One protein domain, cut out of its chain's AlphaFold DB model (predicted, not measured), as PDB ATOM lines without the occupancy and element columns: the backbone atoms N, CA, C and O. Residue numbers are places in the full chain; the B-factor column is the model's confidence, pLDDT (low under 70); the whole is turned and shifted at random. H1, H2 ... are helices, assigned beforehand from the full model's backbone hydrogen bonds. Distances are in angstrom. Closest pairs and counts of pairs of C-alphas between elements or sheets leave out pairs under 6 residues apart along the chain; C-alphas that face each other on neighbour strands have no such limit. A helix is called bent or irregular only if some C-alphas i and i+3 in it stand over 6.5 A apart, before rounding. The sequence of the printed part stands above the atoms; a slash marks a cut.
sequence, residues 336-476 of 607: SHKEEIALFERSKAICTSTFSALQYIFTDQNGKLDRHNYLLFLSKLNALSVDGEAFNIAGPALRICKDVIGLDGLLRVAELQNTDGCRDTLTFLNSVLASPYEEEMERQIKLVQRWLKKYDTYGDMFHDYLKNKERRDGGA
ATOM      1  N   SER A 336     131.075 132.272 145.960       92.62
ATOM      2  CA  SER A 336     131.586 132.637 147.278       92.62
ATOM      3  C   SER A 336     131.452 131.499 148.292       92.62
ATOM      4  O   SER A 336     131.327 131.725 149.501       92.62
ATOM      5  N   HIS A 337     131.418 130.259 147.798       95.44
ATOM      6  CA  HIS A 337     131.235 129.084 148.635       95.44
ATOM      7  C   HIS A 337     132.516 128.735 149.402       95.44
ATOM      8  O   HIS A 337     133.618 128.819 148.866       95.44
ATOM      9  N   LYS A 338     132.365 128.281 150.653       95.50
ATOM     10  CA  LYS A 338     133.486 128.011 151.572       95.50
ATOM     11  C   LYS A 338     134.546 127.053 151.011       95.50
ATOM     12  O   LYS A 338     135.725 127.273 151.235       95.50
ATOM     13  N   GLU A 339     134.135 126.028 150.261       95.56
ATOM     14  CA  GLU A 339     135.065 125.030 149.707       95.56
ATOM     15  C   GLU A 339     135.905 125.586 148.550       95.56
ATOM     16  O   GLU A 339     137.064 125.216 148.402       95.56
ATOM     17  N   GLU A 340     135.348 126.499 147.751       94.94
ATOM     18  CA  GLU A 340     136.101 127.165 146.684       94.94
ATOM     19  C   GLU A 340     137.036 128.221 147.269       94.94
ATOM     20  O   GLU A 340     138.173 128.333 146.830       94.94
ATOM     21  N   ILE A 341     136.592 128.941 148.307       93.50
ATOM     22  CA  ILE A 341     137.453 129.860 149.062       93.50
ATOM     23  C   ILE A 341     138.640 129.098 149.656       93.50
ATOM     24  O   ILE A 341     139.773 129.524 149.469       93.50
ATOM     25  N   ALA A 342     138.399 127.951 150.297       93.12
ATOM     26  CA  ALA A 342     139.458 127.148 150.904       93.12
ATOM     27  C   ALA A 342     140.482 126.630 149.878       93.12
ATOM     28  O   ALA A 342     141.681 126.649 150.161       93.12
ATOM     29  N   LEU A 343     140.034 126.209 148.687       92.19
ATOM     30  CA  LEU A 343     140.953 125.828 147.612       92.19
ATOM     31  C   LEU A 343     141.735 127.049 147.114       92.19
ATOM     32  O   LEU A 343     142.956 126.996 147.016       92.19
ATOM     33  N   PHE A 344     141.042 128.163 146.855       91.19
ATOM     34  CA  PHE A 344     141.664 129.386 146.356       91.19
ATOM     35  C   PHE A 344     142.720 129.922 147.318       91.19
ATOM     36  O   PHE A 344     143.815 130.249 146.883       91.19
ATOM     37  N   GLU A 345     142.432 130.018 148.617       88.75
ATOM     38  CA  GLU A 345     143.378 130.515 149.622       88.75
ATOM     39  C   GLU A 345     144.639 129.650 149.700       88.75
ATOM     40  O   GLU A 345     145.736 130.192 149.832       88.75
ATOM     41  N   ARG A 346     144.491 128.332 149.544       86.81
ATOM     42  CA  ARG A 346     145.593 127.367 149.594       86.81
ATOM     43  C   ARG A 346     146.492 127.399 148.360       86.81
ATOM     44  O   ARG A 346     147.693 127.189 148.503       86.81
ATOM     45  N   SER A 347     145.928 127.622 147.174       87.94
ATOM     46  CA  SER A 347     146.695 127.646 145.923       87.94
ATOM     47  C   SER A 347     147.738 128.758 145.931       87.94
ATOM     48  O   SER A 347     147.446 129.883 146.339       87.94
ATOM     49  N   LYS A 348     148.944 128.490 145.433       83.38
ATOM     50  CA  LYS A 348     149.985 129.529 145.331       83.38
ATOM     51  C   LYS A 348     149.652 130.610 144.302       83.38
ATOM     52  O   LYS A 348     149.878 131.790 144.569       83.38
ATOM     53  N   ALA A 349     149.070 130.206 143.175       82.75
ATOM     54  CA  ALA A 349     148.675 131.072 142.068       82.75
ATOM     55  C   ALA A 349     147.151 131.301 142.021       82.75
ATOM     56  O   ALA A 349     146.376 130.696 142.772       82.75
ATOM     57  N   ILE A 350     146.710 132.202 141.137       83.75
ATOM     58  CA  ILE A 350     145.287 132.383 140.821       83.75
ATOM     59  C   ILE A 350     144.809 131.185 139.992       83.75
ATOM     60  O   ILE A 350     144.963 131.145 138.776       83.75
ATOM     61  N   CYS A 351     144.175 130.222 140.656       84.00
ATOM     62  CA  CYS A 351     143.740 128.964 140.048       84.00
ATOM     63  C   CYS A 351     142.340 129.047 139.390       84.00
ATOM     64  O   CYS A 351     141.497 128.164 139.581       84.00
ATOM     65  N   THR A 352     142.031 130.121 138.649       86.75
ATOM     66  CA  THR A 352     140.719 130.284 137.979       86.75
ATOM     67  C   THR A 352     140.475 129.208 136.921       86.75
ATOM     68  O   THR A 352     139.383 128.641 136.866       86.75
ATOM     69  N   SER A 353     141.507 128.840 136.157       85.44
ATOM     70  CA  SER A 353     141.459 127.748 135.178       85.44
ATOM     71  C   SER A 353     141.145 126.396 135.823       85.44
ATOM     72  O   SER A 353     140.343 125.635 135.282       85.44
ATOM     73  N   THR A 354     141.696 126.120 137.010       91.06
ATOM     74  CA  THR A 354     141.359 124.934 137.811       91.06
ATOM     75  C   THR A 354     139.876 124.901 138.159       91.06
ATOM     76  O   THR A 354     139.236 123.862 137.994       91.06
ATOM     77  N   PHE A 355     139.300 126.018 138.617       93.38
ATOM     78  CA  PHE A 355     137.863 126.067 138.897       93.38
ATOM     79  C   PHE A 355     137.046 125.792 137.641       93.38
ATOM     80  O   PHE A 355     136.133 124.973 137.695       93.38
ATOM     81  N   SER A 356     137.400 126.397 136.507       91.12
ATOM     82  CA  SER A 356     136.725 126.128 135.236       91.12
ATOM     83  C   SER A 356     136.832 124.656 134.824       91.12
ATOM     84  O   SER A 356     135.832 124.061 134.426       91.12
ATOM     85  N   ALA A 357     138.006 124.036 134.960       93.94
ATOM     86  CA  ALA A 357     138.226 122.632 134.623       93.94
ATOM     87  C   ALA A 357     137.435 121.682 135.533       93.94
ATOM     88  O   ALA A 357     136.768 120.761 135.055       93.94
ATOM     89  N   LEU A 358     137.458 121.932 136.845       95.69
ATOM     90  CA  LEU A 358     136.706 121.153 137.822       95.69
ATOM     91  C   LEU A 358     135.202 121.336 137.623       95.69
ATOM     92  O   LEU A 358     134.482 120.349 137.545       95.69
ATOM     93  N   GLN A 359     134.706 122.563 137.469       94.81
ATOM     94  CA  GLN A 359     133.291 122.801 137.172       94.81
ATOM     95  C   GLN A 359     132.882 122.086 135.881       94.81
ATOM     96  O   GLN A 359     131.852 121.415 135.863       94.81
ATOM     97  N   TYR A 360     133.722 122.122 134.840       95.62
ATOM     98  CA  TYR A 360     133.449 121.450 133.573       95.62
ATOM     99  C   TYR A 360     133.152 119.959 133.749       95.62
ATOM    100  O   TYR A 360     132.197 119.475 133.154       95.62
ATOM    101  N   ILE A 361     133.896 119.208 134.569       96.44
ATOM    102  CA  ILE A 361     133.661 117.757 134.730       96.44
ATOM    103  C   ILE A 361     132.391 117.400 135.526       96.44
ATOM    104  O   ILE A 361     131.968 116.235 135.510       96.44
ATOM    105  N   PHE A 362     131.780 118.381 136.197       96.88
ATOM    106  CA  PHE A 362     130.489 118.270 136.887       96.88
ATOM    107  C   PHE A 362     129.343 118.949 136.127       96.88
ATOM    108  O   PHE A 362     128.203 118.915 136.588       96.88
ATOM    109  N   THR A 363     129.617 119.548 134.970       95.88
ATOM    110  CA  THR A 363     128.597 120.141 134.106       95.88
ATOM    111  C   THR A 363     128.049 119.097 133.136       95.88
ATOM    112  O   THR A 363     128.805 118.389 132.463       95.88
ATOM    113  N   ASP A 364     126.727 118.974 133.067       92.12
ATOM    114  CA  ASP A 364     126.063 118.068 132.132       92.12
ATOM    115  C   ASP A 364     126.081 118.598 130.682       92.12
ATOM    116  O   ASP A 364     126.556 119.695 130.387       92.12
ATOM    117  N   GLN A 365     125.554 117.803 129.750       88.69
ATOM    118  CA  GLN A 365     125.444 118.174 128.332       88.69
ATOM    119  C   GLN A 365     124.518 119.377 128.065       88.69
ATOM    120  O   GLN A 365     124.594 119.973 126.995       88.69
ATOM    121  N   ASN A 366     123.666 119.748 129.026       90.19
ATOM    122  CA  ASN A 366     122.782 120.912 128.945       90.19
ATOM    123  C   ASN A 366     123.431 122.174 129.543       90.19
ATOM    124  O   ASN A 366     122.775 123.209 129.645       90.19
ATOM    125  N   GLY A 367     124.692 122.095 129.983       88.81
ATOM    126  CA  GLY A 367     125.394 123.205 130.622       88.81
ATOM    127  C   GLY A 367     125.039 123.404 132.099       88.81
ATOM    128  O   GLY A 367     125.433 124.410 132.688       88.81
ATOM    129  N   LYS A 368     124.320 122.469 132.732       94.69
ATOM    130  CA  LYS A 368     123.953 122.562 134.147       94.69
ATOM    131  C   LYS A 368     125.035 121.939 135.029       94.69
ATOM    132  O   LYS A 368     125.328 120.750 134.926       94.69
ATOM    133  N   LEU A 369     125.585 122.738 135.942       94.56
ATOM    134  CA  LEU A 369     126.543 122.283 136.952       94.56
ATOM    135  C   LEU A 369     125.842 121.470 138.052       94.56
ATOM    136  O   LEU A 369     124.970 121.989 138.757       94.56
ATOM    137  N   ASP A 370     126.281 120.229 138.270       96.00
ATOM    138  CA  ASP A 370     125.965 119.465 139.479       96.00
ATOM    139  C   ASP A 370     126.740 120.032 140.673       96.00
ATOM    140  O   ASP A 370     127.815 119.568 141.070       96.00
ATOM    141  N   ARG A 371     126.172 121.097 141.242       95.25
ATOM    142  CA  ARG A 371     126.786 121.854 142.328       95.25
ATOM    143  C   ARG A 371     127.026 121.001 143.572       95.25
ATOM    144  O   ARG A 371     127.995 121.248 144.281       95.25
ATOM    145  N   HIS A 372     126.170 120.017 143.848       96.19
ATOM    146  CA  HIS A 372     126.293 119.186 145.042       96.19
ATOM    147  C   HIS A 372     127.535 118.293 144.965       96.19
ATOM    148  O   HIS A 372     128.393 118.360 145.847       96.19
ATOM    149  N   ASN A 373     127.668 117.513 143.888       96.50
ATOM    150  CA  ASN A 373     128.800 116.601 143.730       96.50
ATOM    151  C   ASN A 373     130.124 117.342 143.507       96.50
ATOM    152  O   ASN A 373     131.153 116.917 144.034       96.50
ATOM    153  N   TYR A 374     130.097 118.486 142.820       97.19
ATOM    154  CA  TYR A 374     131.258 119.368 142.697       97.19
ATOM    155  C   TYR A 374     131.777 119.838 144.066       97.19
ATOM    156  O   TYR A 374     132.965 119.719 144.363       97.19
ATOM    157  N   LEU A 375     130.889 120.329 144.938       97.25
ATOM    158  CA  LEU A 375     131.283 120.809 146.264       97.25
ATOM    159  C   LEU A 375     131.742 119.675 147.190       97.25
ATOM    160  O   LEU A 375     132.673 119.871 147.972       97.25
ATOM    161  N   LEU A 376     131.139 118.485 147.084       97.19
ATOM    162  CA  LEU A 376     131.616 117.294 147.794       97.19
ATOM    163  C   LEU A 376     133.028 116.898 147.354       97.19
ATOM    164  O   LEU A 376     133.862 116.564 148.195       97.19
ATOM    165  N   PHE A 377     133.311 116.955 146.051       97.06
ATOM    166  CA  PHE A 377     134.645 116.686 145.524       97.06
ATOM    167  C   PHE A 377     135.669 117.707 146.029       97.06
ATOM    168  O   PHE A 377     136.720 117.307 146.527       97.06
ATOM    169  N   LEU A 378     135.346 119.005 145.985       96.00
ATOM    170  CA  LEU A 378     136.218 120.049 146.529       96.00
ATOM    171  C   LEU A 378     136.496 119.864 148.020       96.00
ATOM    172  O   LEU A 378     137.630 120.039 148.446       96.00
ATOM    173  N   SER A 379     135.497 119.461 148.807       96.44
ATOM    174  CA  SER A 379     135.690 119.193 150.234       96.44
ATOM    175  C   SER A 379     136.698 118.063 150.475       96.44
ATOM    176  O   SER A 379     137.599 118.202 151.304       96.44
ATOM    177  N   LYS A 380     136.613 116.973 149.697       96.06
ATOM    178  CA  LYS A 380     137.608 115.888 149.735       96.06
ATOM    179  C   LYS A 380     138.992 116.380 149.310       96.06
ATOM    180  O   LYS A 380     139.973 116.071 149.976       96.06
ATOM    181  N   LEU A 381     139.073 117.170 148.240       93.81
ATOM    182  CA  LEU A 381     140.335 117.724 147.753       93.81
ATOM    183  C   LEU A 381     140.990 118.656 148.788       93.81
ATOM    184  O   LEU A 381     142.184 118.545 149.061       93.81
ATOM    185  N   ASN A 382     140.196 119.514 149.431       93.88
ATOM    186  CA  ASN A 382     140.643 120.402 150.500       93.88
ATOM    187  C   ASN A 382     141.193 119.624 151.703       93.88
ATOM    188  O   ASN A 382     142.160 120.072 152.320       93.88
ATOM    189  N   ALA A 383     140.622 118.459 152.025       94.56
ATOM    190  CA  ALA A 383     141.123 117.598 153.096       94.56
ATOM    191  C   ALA A 383     142.514 117.012 152.785       94.56
ATOM    192  O   ALA A 383     143.322 116.851 153.699       94.56
ATOM    193  N   LEU A 384     142.825 116.765 151.508       91.25
ATOM    194  CA  LEU A 384     144.133 116.265 151.058       91.25
ATOM    195  C   LEU A 384     145.230 117.334 151.051       91.25
ATOM    196  O   LEU A 384     146.400 117.026 150.863       91.25
ATOM    197  N   SER A 385     144.868 118.596 151.273       87.94
ATOM    198  CA  SER A 385     145.807 119.714 151.275       87.94
ATOM    199  C   SER A 385     146.573 119.942 149.968       87.94
ATOM    200  O   SER A 385     147.680 120.476 149.984       87.94
ATOM    201  N   VAL A 386     145.950 119.597 148.845       86.25
ATOM    202  CA  VAL A 386     146.515 119.740 147.500       86.25
ATOM    203  C   VAL A 386     146.376 121.183 147.002       86.25
ATOM    204  O   VAL A 386     145.365 121.835 147.253       86.25
ATOM    205  N   ASP A 387     147.392 121.682 146.297       89.25
ATOM    206  CA  ASP A 387     147.344 122.976 145.604       89.25
ATOM    207  C   ASP A 387     146.383 122.907 144.402       89.25
ATOM    208  O   ASP A 387     146.411 121.938 143.640       89.25
ATOM    209  N   GLY A 388     145.544 123.928 144.198       85.38
ATOM    210  CA  GLY A 388     144.599 123.959 143.082       85.38
ATOM    211  C   GLY A 388     145.264 123.843 141.707       85.38
ATOM    212  O   GLY A 388     144.664 123.273 140.795       85.38
ATOM    213  N   GLU A 389     146.512 124.278 141.541       86.88
ATOM    214  CA  GLU A 389     147.252 124.147 140.277       86.88
ATOM    215  C   GLU A 389     147.457 122.690 139.823       86.88
ATOM    216  O   GLU A 389     147.704 122.436 138.644       86.88
ATOM    217  N   ALA A 390     147.269 121.708 140.712       90.19
ATOM    218  CA  ALA A 390     147.345 120.284 140.380       90.19
ATOM    219  C   ALA A 390     146.315 119.862 139.313       90.19
ATOM    220  O   ALA A 390     146.518 118.885 138.595       90.19
ATOM    221  N   PHE A 391     145.214 120.610 139.197       92.56
ATOM    222  CA  PHE A 391     144.138 120.387 138.229       92.56
ATOM    223  C   PHE A 391     144.095 121.454 137.128       92.56
ATOM    224  O   PHE A 391     143.084 121.566 136.431       92.56
ATOM    225  N   ASN A 392     145.175 122.221 136.944       87.88
ATOM    226  CA  ASN A 392     145.282 123.217 135.880       87.88
ATOM    227  C   ASN A 392     145.533 122.544 134.516       87.88
ATOM    228  O   ASN A 392     146.615 122.619 133.937       87.88
ATOM    229  N   ILE A 393     144.514 121.839 134.026       88.25
ATOM    230  CA  ILE A 393     144.434 121.256 132.685       88.25
ATOM    231  C   ILE A 393     143.082 121.608 132.061       88.25
ATOM    232  O   ILE A 393     142.123 121.921 132.764       88.25
ATOM    233  N   ALA A 394     142.966 121.544 130.735       88.19
ATOM    234  CA  ALA A 394     141.713 121.883 130.061       88.19
ATOM    235  C   ALA A 394     140.547 120.985 130.526       88.19
ATOM    236  O   ALA A 394     140.682 119.763 130.594       88.19
ATOM    237  N   GLY A 395     139.372 121.573 130.775       91.25
ATOM    238  CA  GLY A 395     138.174 120.848 131.230       91.25
ATOM    239  C   GLY A 395     137.819 119.599 130.401       91.25
ATOM    240  O   GLY A 395     137.591 118.543 130.996       91.25
ATOM    241  N   PRO A 396     137.826 119.653 129.052       91.19
ATOM    242  CA  PRO A 396     137.619 118.470 128.213       91.19
ATOM    243  C   PRO A 396     138.640 117.350 128.457       91.19
ATOM    244  O   PRO A 396     138.257 116.187 128.560       91.19
ATOM    245  N   ALA A 397     139.918 117.696 128.631       91.62
ATOM    246  CA  ALA A 397     140.969 116.728 128.943       91.62
ATOM    247  C   ALA A 397     140.765 116.100 130.332       91.62
ATOM    248  O   ALA A 397     140.897 114.886 130.505       91.62
ATOM    249  N   LEU A 398     140.368 116.908 131.321       95.50
ATOM    250  CA  LEU A 398     140.064 116.414 132.664       95.50
ATOM    251  C   LEU A 398     138.840 115.488 132.674       95.50
ATOM    252  O   LEU A 398     138.810 114.526 133.441       95.50
ATOM    253  N   ARG A 399     137.849 115.733 131.804       94.50
ATOM    254  CA  ARG A 399     136.682 114.853 131.639       94.50
ATOM    255  C   ARG A 399     137.093 113.470 131.138       94.50
ATOM    256  O   ARG A 399     136.706 112.486 131.755       94.50
ATOM    257  N   ILE A 400     137.945 113.401 130.114       92.12
ATOM    258  CA  ILE A 400     138.490 112.129 129.610       92.12
ATOM    259  C   ILE A 400     139.204 111.370 130.738       92.12
ATOM    260  O   ILE A 400     138.991 110.172 130.920       92.12
ATOM    261  N   CYS A 401     140.003 112.069 131.550       95.38
ATOM    262  CA  CYS A 401     140.661 111.461 132.707       95.38
ATOM    263  C   CYS A 401     139.639 110.915 133.717       95.38
ATOM    264  O   CYS A 401     139.718 109.745 134.100       95.38
ATOM    265  N   LYS A 402     138.651 111.729 134.115       95.50
ATOM    266  CA  LYS A 402     137.567 111.329 135.027       95.50
ATOM    267  C   LYS A 402     136.847 110.077 134.530       95.50
ATOM    268  O   LYS A 402     136.582 109.189 135.334       95.50
ATOM    269  N   ASP A 403     136.534 109.995 133.243       93.00
ATOM    270  CA  ASP A 403     135.763 108.880 132.689       93.00
ATOM    271  C   ASP A 403     136.549 107.554 132.735       93.00
ATOM    272  O   ASP A 403     135.956 106.480 132.829       93.00
ATOM    273  N   VAL A 404     137.887 107.613 132.753       93.88
ATOM    274  CA  VAL A 404     138.756 106.426 132.802       93.88
ATOM    275  C   VAL A 404     139.128 105.999 134.219       93.88
ATOM    276  O   VAL A 404     139.110 104.797 134.505       93.88
ATOM    277  N   ILE A 405     139.498 106.946 135.088       95.50
ATOM    278  CA  ILE A 405     140.002 106.646 136.442       95.50
ATOM    279  C   ILE A 405     139.026 106.997 137.570       95.50
ATOM    280  O   ILE A 405     139.273 106.643 138.722       95.50
ATOM    281  N   GLY A 406     137.903 107.638 137.254       95.75
ATOM    282  CA  GLY A 406     136.895 108.059 138.222       95.75
ATOM    283  C   GLY A 406     137.325 109.254 139.076       95.75
ATOM    284  O   GLY A 406     138.484 109.667 139.093       95.75
ATOM    285  N   LEU A 407     136.369 109.801 139.836       96.56
ATOM    286  CA  LEU A 407     136.629 110.900 140.774       96.56
ATOM    287  C   LEU A 407     137.598 110.486 141.890       96.56
ATOM    288  O   LEU A 407     138.484 111.257 142.245       96.56
ATOM    289  N   ASP A 408     137.469 109.263 142.410       95.69
ATOM    290  CA  ASP A 408     138.394 108.764 143.430       95.69
ATOM    291  C   ASP A 408     139.805 108.580 142.851       95.69
ATOM    292  O   ASP A 408     140.777 108.920 143.516       95.69
ATOM    293  N   GLY A 409     139.944 108.149 141.591       96.06
ATOM    294  CA  GLY A 409     141.245 108.090 140.922       96.06
ATOM    295  C   GLY A 409     141.903 109.462 140.794       96.06
ATOM    296  O   GLY A 409     143.088 109.590 141.088       96.06
ATOM    297  N   LEU A 410     141.141 110.504 140.433       96.88
ATOM    298  CA  LEU A 410     141.646 111.884 140.409       96.88
ATOM    299  C   LEU A 410     142.165 112.329 141.786       96.88
ATOM    300  O   LEU A 410     143.255 112.891 141.878       96.88
ATOM    301  N   LEU A 411     141.420 112.037 142.859       96.25
ATOM    302  CA  LEU A 411     141.852 112.334 144.229       96.25
ATOM    303  C   LEU A 411     143.118 111.556 144.608       96.25
ATOM    304  O   LEU A 411     144.005 112.121 145.238       96.25
ATOM    305  N   ARG A 412     143.238 110.289 144.196       96.31
ATOM    306  CA  ARG A 412     144.415 109.448 144.475       96.31
ATOM    307  C   ARG A 412     145.662 109.908 143.724       96.31
ATOM    308  O   ARG A 412     146.751 109.828 144.283       96.31
ATOM    309  N   VAL A 413     145.524 110.402 142.491       96.25
ATOM    310  CA  VAL A 413     146.638 111.039 141.763       96.25
ATOM    311  C   VAL A 413     147.111 112.279 142.522       96.25
ATOM    312  O   VAL A 413     148.304 112.424 142.766       96.25
ATOM    313  N   ALA A 414     146.174 113.127 142.947       94.12
ATOM    314  CA  ALA A 414     146.465 114.349 143.688       94.12
ATOM    315  C   ALA A 414     147.053 114.096 145.092       94.12
ATOM    316  O   ALA A 414     147.889 114.862 145.551       94.12
ATOM    317  N   GLU A 415     146.637 113.022 145.769       94.50
ATOM    318  CA  GLU A 415     147.147 112.615 147.087       94.50
ATOM    319  C   GLU A 415     148.583 112.072 147.018       94.50
ATOM    320  O   GLU A 415     149.397 112.337 147.901       94.50
ATOM    321  N   LEU A 416     148.885 111.267 145.995       93.56
ATOM    322  CA  LEU A 416     150.129 110.496 145.917       93.56
ATOM    323  C   LEU A 416     151.252 111.208 145.157       93.56
ATOM    324  O   LEU A 416     152.345 110.651 145.042       93.56
ATOM    325  N   GLN A 417     150.989 112.394 144.612       91.06
ATOM    326  CA  GLN A 417     151.943 113.166 143.821       91.06
ATOM    327  C   GLN A 417     151.950 114.631 144.258       91.06
ATOM    328  O   GLN A 417     151.001 115.130 144.855       91.06
ATOM    329  N   ASN A 418     153.039 115.339 143.959       88.69
ATOM    330  CA  ASN A 418     153.069 116.790 144.114       88.69
ATOM    331  C   ASN A 418     152.214 117.474 143.024       88.69
ATOM    332  O   ASN A 418     151.719 116.827 142.102       88.69
ATOM    333  N   THR A 419     152.049 118.795 143.132       87.81
ATOM    334  CA  THR A 419     151.246 119.607 142.203       87.81
ATOM    335  C   THR A 419     151.615 119.367 140.738       87.81
ATOM    336  O   THR A 419     150.737 119.065 139.930       87.81
ATOM    337  N   ASP A 420     152.909 119.437 140.411       84.88
ATOM    338  CA  ASP A 420     153.399 119.262 139.041       84.88
ATOM    339  C   ASP A 420     153.202 117.825 138.544       84.88
ATOM    340  O   ASP A 420     152.646 117.620 137.471       84.88
ATOM    341  N   GLY A 421     153.552 116.817 139.350       89.00
ATOM    342  CA  GLY A 421     153.373 115.406 138.999       89.00
ATOM    343  C   GLY A 421     151.907 115.024 138.789       89.00
ATOM    344  O   GLY A 421     151.592 114.261 137.874       89.00
ATOM    345  N   CYS A 422     150.989 115.599 139.575       92.75
ATOM    346  CA  CYS A 422     149.552 115.445 139.362       92.75
ATOM    347  C   CYS A 422     149.134 116.018 137.999       92.75
ATOM    348  O   CYS A 422     148.564 115.291 137.178       92.75
ATOM    349  N   ARG A 423     149.485 117.282 137.719       90.81
ATOM    350  CA  ARG A 423     149.177 117.951 136.445       90.81
ATOM    351  C   ARG A 423     149.749 117.178 135.255       90.81
ATOM    352  O   ARG A 423     149.033 116.926 134.281       90.81
ATOM    353  N   ASP A 424     151.000 116.744 135.354       89.31
ATOM    354  CA  ASP A 424     151.699 115.979 134.322       89.31
ATOM    355  C   ASP A 424     151.048 114.605 134.117       89.31
ATOM    356  O   ASP A 424     150.772 114.211 132.985       89.31
ATOM    357  N   THR A 425     150.697 113.894 135.195       93.94
ATOM    358  CA  THR A 425     150.000 112.596 135.125       93.94
ATOM    359  C   THR A 425     148.672 112.708 134.389       93.94
ATOM    360  O   THR A 425     148.384 111.885 133.518       93.94
ATOM    361  N   LEU A 426     147.860 113.716 134.716       94.56
ATOM    362  CA  LEU A 426     146.571 113.932 134.056       94.56
ATOM    363  C   LEU A 426     146.758 114.347 132.589       94.56
ATOM    364  O   LEU A 426     146.024 113.889 131.713       94.56
ATOM    365  N   THR A 427     147.791 115.135 132.298       89.94
ATOM    366  CA  THR A 427     148.145 115.526 130.928       89.94
ATOM    367  C   THR A 427     148.592 114.323 130.093       89.94
ATOM    368  O   THR A 427     148.095 114.139 128.980       89.94
ATOM    369  N   PHE A 428     149.455 113.452 130.630       90.19
ATOM    370  CA  PHE A 428     149.871 112.222 129.950       90.19
ATOM    371  C   PHE A 428     148.723 111.242 129.786       90.19
ATOM    372  O   PHE A 428     148.614 110.607 128.739       90.19
ATOM    373  N   LEU A 429     147.851 111.122 130.789       93.25
ATOM    374  CA  LEU A 429     146.671 110.277 130.684       93.25
ATOM    375  C   LEU A 429     145.796 110.741 129.521       93.25
ATOM    376  O   LEU A 429     145.475 109.935 128.654       93.25
ATOM    377  N   ASN A 430     145.487 112.037 129.445       91.50
ATOM    378  CA  ASN A 430     144.760 112.592 128.310       91.50
ATOM    379  C   ASN A 430     145.495 112.343 126.984       91.50
ATOM    380  O   ASN A 430     144.877 111.881 126.035       91.50
ATOM    381  N   SER A 431     146.805 112.588 126.912       86.69
ATOM    382  CA  SER A 431     147.573 112.405 125.674       86.69
ATOM    383  C   SER A 431     147.594 110.953 125.182       86.69
ATOM    384  O   SER A 431     147.458 110.722 123.986       86.69
ATOM    385  N   VAL A 432     147.715 109.975 126.085       89.12
ATOM    386  CA  VAL A 432     147.668 108.539 125.750       89.12
ATOM    387  C   VAL A 432     146.281 108.115 125.257       89.12
ATOM    388  O   VAL A 432     146.167 107.166 124.484       89.12
ATOM    389  N   LEU A 433     145.230 108.790 125.720       88.25
ATOM    390  CA  LEU A 433     143.841 108.474 125.388       88.25
ATOM    391  C   LEU A 433     143.313 109.261 124.181       88.25
ATOM    392  O   LEU A 433     142.375 108.807 123.531       88.25
ATOM    393  N   ALA A 434     143.902 110.418 123.877       78.38
ATOM    394  CA  ALA A 434     143.483 111.315 122.810       78.38
ATOM    395  C   ALA A 434     143.826 110.730 121.429       78.38
ATOM    396  O   ALA A 434     144.846 111.056 120.824       78.38
ATOM    397  N   SER A 435     142.950 109.859 120.929       78.19
ATOM    398  CA  SER A 435     143.004 109.296 119.580       78.19
ATOM    399  C   SER A 435     141.786 109.755 118.773       78.19
ATOM    400  O   SER A 435     140.667 109.679 119.280       78.19
ATOM    401  N   PRO A 436     141.959 110.167 117.501       75.56
ATOM    402  CA  PRO A 436     140.830 110.426 116.608       75.56
ATOM    403  C   PRO A 436     140.085 109.138 116.213       75.56
ATOM    404  O   PRO A 436     138.987 109.209 115.668       75.56
ATOM    405  N   TYR A 437     140.671 107.965 116.476       84.12
ATOM    406  CA  TYR A 437     140.083 106.654 116.208       84.12
ATOM    407  C   TYR A 437     139.556 106.023 117.501       84.12
ATOM    408  O   TYR A 437     140.334 105.748 118.422       84.12
ATOM    409  N   GLU A 438     138.249 105.754 117.541       87.31
ATOM    410  CA  GLU A 438     137.526 105.241 118.713       87.31
ATOM    411  C   GLU A 438     138.039 103.868 119.180       87.31
ATOM    412  O   GLU A 438     138.281 103.671 120.370       87.31
ATOM    413  N   GLU A 439     138.314 102.946 118.251       88.25
ATOM    414  CA  GLU A 439     138.854 101.614 118.573       88.25
ATOM    415  C   GLU A 439     140.206 101.688 119.299       88.25
ATOM    416  O   GLU A 439     140.472 100.935 120.242       88.25
ATOM    417  N   GLU A 440     141.066 102.615 118.874       86.69
ATOM    418  CA  GLU A 440     142.369 102.822 119.493       86.69
ATOM    419  C   GLU A 440     142.216 103.458 120.874       86.69
ATOM    420  O   GLU A 440     142.833 102.989 121.829       86.69
ATOM    421  N   MET A 441     141.334 104.451 121.021       87.06
ATOM    422  CA  MET A 441     141.007 105.032 122.324       87.06
ATOM    423  C   MET A 441     140.523 103.950 123.303       87.06
ATOM    424  O   MET A 441     141.070 103.817 124.399       87.06
ATOM    425  N   GLU A 442     139.571 103.102 122.905       90.62
ATOM    426  CA  GLU A 442     139.104 101.988 123.736       90.62
ATOM    427  C   GLU A 442     140.226 101.014 124.115       90.62
ATOM    428  O   GLU A 442     140.291 100.525 125.252       90.62
ATOM    429  N   ARG A 443     141.109 100.693 123.161       92.00
ATOM    430  CA  ARG A 443     142.273  99.838 123.409       92.00
ATOM    431  C   ARG A 443     143.161 100.455 124.484       92.00
ATOM    432  O   ARG A 443     143.580  99.745 125.402       92.00
ATOM    433  N   GLN A 444     143.416 101.757 124.397       91.88
ATOM    434  CA  GLN A 444     144.241 102.490 125.351       91.88
ATOM    435  C   GLN A 444     143.609 102.532 126.747       91.88
ATOM    436  O   GLN A 444     144.288 102.196 127.724       91.88
ATOM    437  N   ILE A 445     142.301 102.790 126.844       93.50
ATOM    438  CA  ILE A 445     141.537 102.715 128.101       93.50
ATOM    439  C   ILE A 445     141.715 101.336 128.754       93.50
ATOM    440  O   ILE A 445     142.126 101.237 129.914       93.50
ATOM    441  N   LYS A 446     141.499 100.254 127.992       94.50
ATOM    442  CA  LYS A 446     141.633  98.869 128.482       94.50
ATOM    443  C   LYS A 446     143.050  98.553 128.971       94.50
ATOM    444  O   LYS A 446     143.208  97.733 129.879       94.50
ATOM    445  N   LEU A 447     144.084  99.141 128.365       94.50
ATOM    446  CA  LEU A 447     145.480  98.961 128.782       94.50
ATOM    447  C   LEU A 447     145.788  99.718 130.075       94.50
ATOM    448  O   LEU A 447     146.393  99.143 130.980       94.50
ATOM    449  N   VAL A 448     145.352 100.974 130.180       95.12
ATOM    450  CA  VAL A 448     145.510 101.796 131.389       95.12
ATOM    451  C   VAL A 448     144.795 101.152 132.576       95.12
ATOM    452  O   VAL A 448     145.414 100.930 133.614       95.12
ATOM    453  N   GLN A 449     143.536 100.746 132.411       94.88
ATOM    454  CA  GLN A 449     142.764 100.096 133.474       94.88
ATOM    455  C   GLN A 449     143.366  98.748 133.895       94.88
ATOM    456  O   GLN A 449     143.417  98.438 135.086       94.88
ATOM    457  N   ARG A 450     143.886  97.948 132.948       96.06
ATOM    458  CA  ARG A 450     144.620  96.714 133.286       96.06
ATOM    459  C   ARG A 450     145.880  96.995 134.091       96.06
ATOM    460  O   ARG A 450     146.193  96.228 134.998       96.06
ATOM    461  N   TRP A 451     146.607  98.054 133.742       96.94
ATOM    462  CA  TRP A 451     147.805  98.450 134.470       96.94
ATOM    463  C   TRP A 451     147.452  98.868 135.900       96.94
ATOM    464  O   TRP A 451     148.018  98.316 136.841       96.94
ATOM    465  N   LEU A 452     146.450  99.738 136.067       95.69
ATOM    466  CA  LEU A 452     145.973 100.182 137.381       95.69
ATOM    467  C   LEU A 452     145.504  99.003 138.236       95.69
ATOM    468  O   LEU A 452     145.927  98.879 139.377       95.69
ATOM    469  N   LYS A 453     144.740  98.064 137.667       94.56
ATOM    470  CA  LYS A 453     144.310  96.847 138.376       94.56
ATOM    471  C   LYS A 453     145.480  95.970 138.840       94.56
ATOM    472  O   LYS A 453     145.355  95.261 139.830       94.56
ATOM    473  N   LYS A 454     146.592  95.959 138.098       96.25
ATOM    474  CA  LYS A 454     147.760  95.129 138.417       96.25
ATOM    475  C   LYS A 454     148.625  95.736 139.522       96.25
ATOM    476  O   LYS A 454     149.135  94.983 140.346       96.25
ATOM    477  N   TYR A 455     148.857  97.047 139.480       94.62
ATOM    478  CA  TYR A 455     149.807  97.721 140.376       94.62
ATOM    479  C   TYR A 455     149.141  98.495 141.519       94.62
ATOM    480  O   TYR A 455     149.839  98.852 142.460       94.62
ATOM    481  N   ASP A 456     147.832  98.743 141.435       92.75
ATOM    482  CA  ASP A 456     146.999  99.394 142.456       92.75
ATOM    483  C   ASP A 456     147.600 100.694 143.019       92.75
ATOM    484  O   ASP A 456     147.678 100.931 144.223       92.75
ATOM    485  N   THR A 457     148.098 101.549 142.125       94.56
ATOM    486  CA  THR A 457     148.728 102.816 142.501       94.56
ATOM    487  C   THR A 457     148.465 103.900 141.468       94.56
ATOM    488  O   THR A 457     148.413 103.631 140.268       94.56
ATOM    489  N   TYR A 458     148.341 105.133 141.959       95.75
ATOM    490  CA  TYR A 458     148.165 106.359 141.173       95.75
ATOM    491  C   TYR A 458     149.340 107.336 141.343       95.75
ATOM    492  O   TYR A 458     149.282 108.457 140.844       95.75
ATOM    493  N   GLY A 459     150.393 106.928 142.061       92.88
ATOM    494  CA  GLY A 459     151.584 107.743 142.309       92.88
ATOM    495  C   GLY A 459     152.608 107.686 141.172       92.88
ATOM    496  O   GLY A 459     152.287 107.370 140.027       92.88
ATOM    497  N   ASP A 460     153.878 107.902 141.511       89.56
ATOM    498  CA  ASP A 460     155.008 107.992 140.571       89.56
ATOM    499  C   ASP A 460     155.116 106.858 139.543       89.56
ATOM    500  O   ASP A 460     155.517 107.083 138.401       89.56
ATOM    501  N   MET A 461     154.759 105.627 139.922       92.81
ATOM    502  CA  MET A 461     154.778 104.492 138.995       92.81
ATOM    503  C   MET A 461     153.753 104.646 137.869       92.81
ATOM    504  O   MET A 461     154.015 104.216 136.744       92.81
ATOM    505  N   PHE A 462     152.594 105.236 138.168       95.75
ATOM    506  CA  PHE A 462     151.552 105.479 137.179       95.75
ATOM    507  C   PHE A 462     151.968 106.600 136.228       95.75
ATOM    508  O   PHE A 462     151.898 106.422 135.011       95.75
ATOM    509  N   HIS A 463     152.517 107.686 136.777       92.50
ATOM    510  CA  HIS A 463     153.150 108.751 136.004       92.50
ATOM    511  C   HIS A 463     154.218 108.194 135.042       92.50
ATOM    512  O   HIS A 463     154.163 108.413 133.830       92.50
ATOM    513  N   ASP A 464     155.168 107.398 135.548       89.75
ATOM    514  CA  ASP A 464     156.239 106.819 134.733       89.75
ATOM    515  C   ASP A 464     155.724 105.827 133.682       89.75
ATOM    516  O   ASP A 464     156.285 105.747 132.582       89.75
ATOM    517  N   TYR A 465     154.661 105.080 133.980       93.69
ATOM    518  CA  TYR A 465     153.994 104.231 132.998       93.69
ATOM    519  C   TYR A 465     153.412 105.059 131.848       93.69
ATOM    520  O   TYR A 465     153.726 104.765 130.691       93.69
ATOM    521  N   LEU A 466     152.625 106.095 132.152       92.00
ATOM    522  CA  LEU A 466     151.986 106.947 131.147       92.00
ATOM    523  C   LEU A 466     153.023 107.684 130.296       92.00
ATOM    524  O   LEU A 466     152.965 107.592 129.076       92.00
ATOM    525  N   LYS A 467     154.044 108.282 130.918       86.81
ATOM    526  CA  LYS A 467     155.181 108.915 130.227       86.81
ATOM    527  C   LYS A 467     155.859 107.967 129.232       86.81
ATOM    528  O   LYS A 467     156.128 108.307 128.082       86.81
ATOM    529  N   ASN A 468     156.169 106.744 129.668       86.12
ATOM    530  CA  ASN A 468     156.820 105.757 128.802       86.12
ATOM    531  C   ASN A 468     155.902 105.262 127.683       86.12
ATOM    532  O   ASN A 468     156.393 104.861 126.625       86.12
ATOM    533  N   LYS A 469     154.595 105.247 127.939       87.12
ATOM    534  CA  LYS A 469     153.573 104.828 126.994       87.12
ATOM    535  C   LYS A 469     153.322 105.884 125.928       87.12
ATOM    536  O   LYS A 469     153.400 105.538 124.758       87.12
ATOM    537  N   GLU A 470     153.154 107.147 126.314       83.94
ATOM    538  CA  GLU A 470     153.087 108.296 125.402       83.94
ATOM    539  C   GLU A 470     154.295 108.287 124.455       83.94
ATOM    540  O   GLU A 470     154.135 108.296 123.241       83.94
ATOM    541  N   ARG A 471     155.515 108.130 124.990       76.88
ATOM    542  CA  ARG A 471     156.737 108.087 124.170       76.88
ATOM    543  C   ARG A 471     156.806 106.886 123.218       76.88
ATOM    544  O   ARG A 471     157.446 106.965 122.173       76.88
ATOM    545  N   ARG A 472     156.247 105.740 123.611       80.94
ATOM    546  CA  ARG A 472     156.270 104.513 122.801       80.94
ATOM    547  C   ARG A 472     155.233 104.565 121.687       80.94
ATOM    548  O   ARG A 472     155.552 104.198 120.562       80.94
ATOM    549  N   ASP A 473     154.024 104.986 122.031       75.81
ATOM    550  CA  ASP A 473     152.854 104.908 121.163       75.81
ATOM    551  C   ASP A 473     152.720 106.177 120.296       75.81
ATOM    552  O   ASP A 473     152.292 106.085 119.151       75.81
ATOM    553  N   GLY A 474     153.152 107.342 120.795       63.59
ATOM    554  CA  GLY A 474     153.121 108.630 120.086       63.59
ATOM    555  C   GLY A 474     154.308 108.894 119.150       63.59
ATOM    556  O   GLY A 474     154.297 109.870 118.406       63.59
ATOM    557  N   GLY A 475     155.330 108.031 119.157       60.62
ATOM    558  CA  GLY A 475     156.545 108.205 118.355       60.62
ATOM    559  C   GLY A 475     157.458 109.337 118.847       60.62
ATOM    560  O   GLY A 475     157.240 109.945 119.896       60.62
ATOM    561  N   ALA A 476     158.540 109.604 118.105       59.22
ATOM    562  CA  ALA A 476     159.331 110.808 118.352       59.22
ATOM    563  C   ALA A 476     158.468 112.034 118.003       59.22
ATOM    564  O   ALA A 476     157.830 112.014 116.947       59.22
TER     565      ALA A 476
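AT A GLANCE: This is residues 336 to 476 of the 607 residues of an uncharacterized protein of Candidatus Poribacteria bacterium (UniProt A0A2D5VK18). The sharply bent, L-shaped helix H5 and the helix H6, which crosses its first arm, form the middle of a helical body, with H1, H2 and H3 at one end and H7 and H8 at the other. Short H4 sits between H2 and H6, bridging the first group to the middle. The printed part has 141 residues with eight named helices, H1 to H8 in order along the chain, and no named strand; the class is all helix, and the helix packing is mostly crossed. The whole is compact, with a radius of gyration of the C-alphas of 15.0 A and a rounded outline of 44 by 34 by 27 A.

HOW THE PARTS SIT: H5, residues 395 to 416, was assigned as one helix by its hydrogen bonds but is bent: C-alphas 404 and 407 are 9.4 A apart. Its arms, H5a, residues 395 to 404, and H5b, residues 407 to 416, are about perpendicular at 82 degrees and only just touch, only at the corner, with 3 pairs of C-alphas within 8 A, the closest being Lys 402 and Leu 410 at 6.8 A. H6, residues 419 to 433, touches H5a about perpendicular at 75 degrees, closest at the C-alphas of Ala 397 and Asn 430, 5.6 A. H8, residues 460 to 473, touches H6, the same way at a steep tilt of 36 degrees, only just past shallow; the closest C-alphas are Thr 425 and His 463, 5.0 A. H7, residues 438 to 455, touches H6 with residues 441 to 445 alone, closest at the C-alphas of Leu 433 and Met 441, 5.4 A. H2, residues 352 to 362, touches H5a, closest at the C-alphas of Ala 357 and Gly 395, 3.8 A. H4, residues 388 to 391, touches H6, closest at the C-alphas of Ala 390 and Thr 419, 4.4 A. H3, residues 371 to 383, touches H1, residues 338 to 346, the same way at a steep tilt of 39 degrees, closest at the C-alphas of Glu 339 and Ser 379, 5.9 A. H1 and H8 are apart. Every O i to N i+4 pair is within hydrogen-bond range in H1, H3, H5a, H5b, H6, H7 and H8; H2 has 6 of 7, and H4 is too short for such a pair.

IN THESE COORDINATES: H1 begins at C-alpha 338 (133.486, 128.011, 151.572), H5a at C-alpha 395 (138.174, 120.848, 131.230), and H8 ends at C-alpha 473 (152.854, 104.908, 121.163). From first to last C-alpha, H7 measures 26.0 A, H6 21.5 A, H8 19.8 A and H3 18.4 A.

THE WHOLE: The C-alphas farthest apart, Ser 336 and Ala 476, are 45.6 A apart. The printed part has no cut and no long link. Its mean pLDDT is 90.8; residues 474 to 476 are under 70.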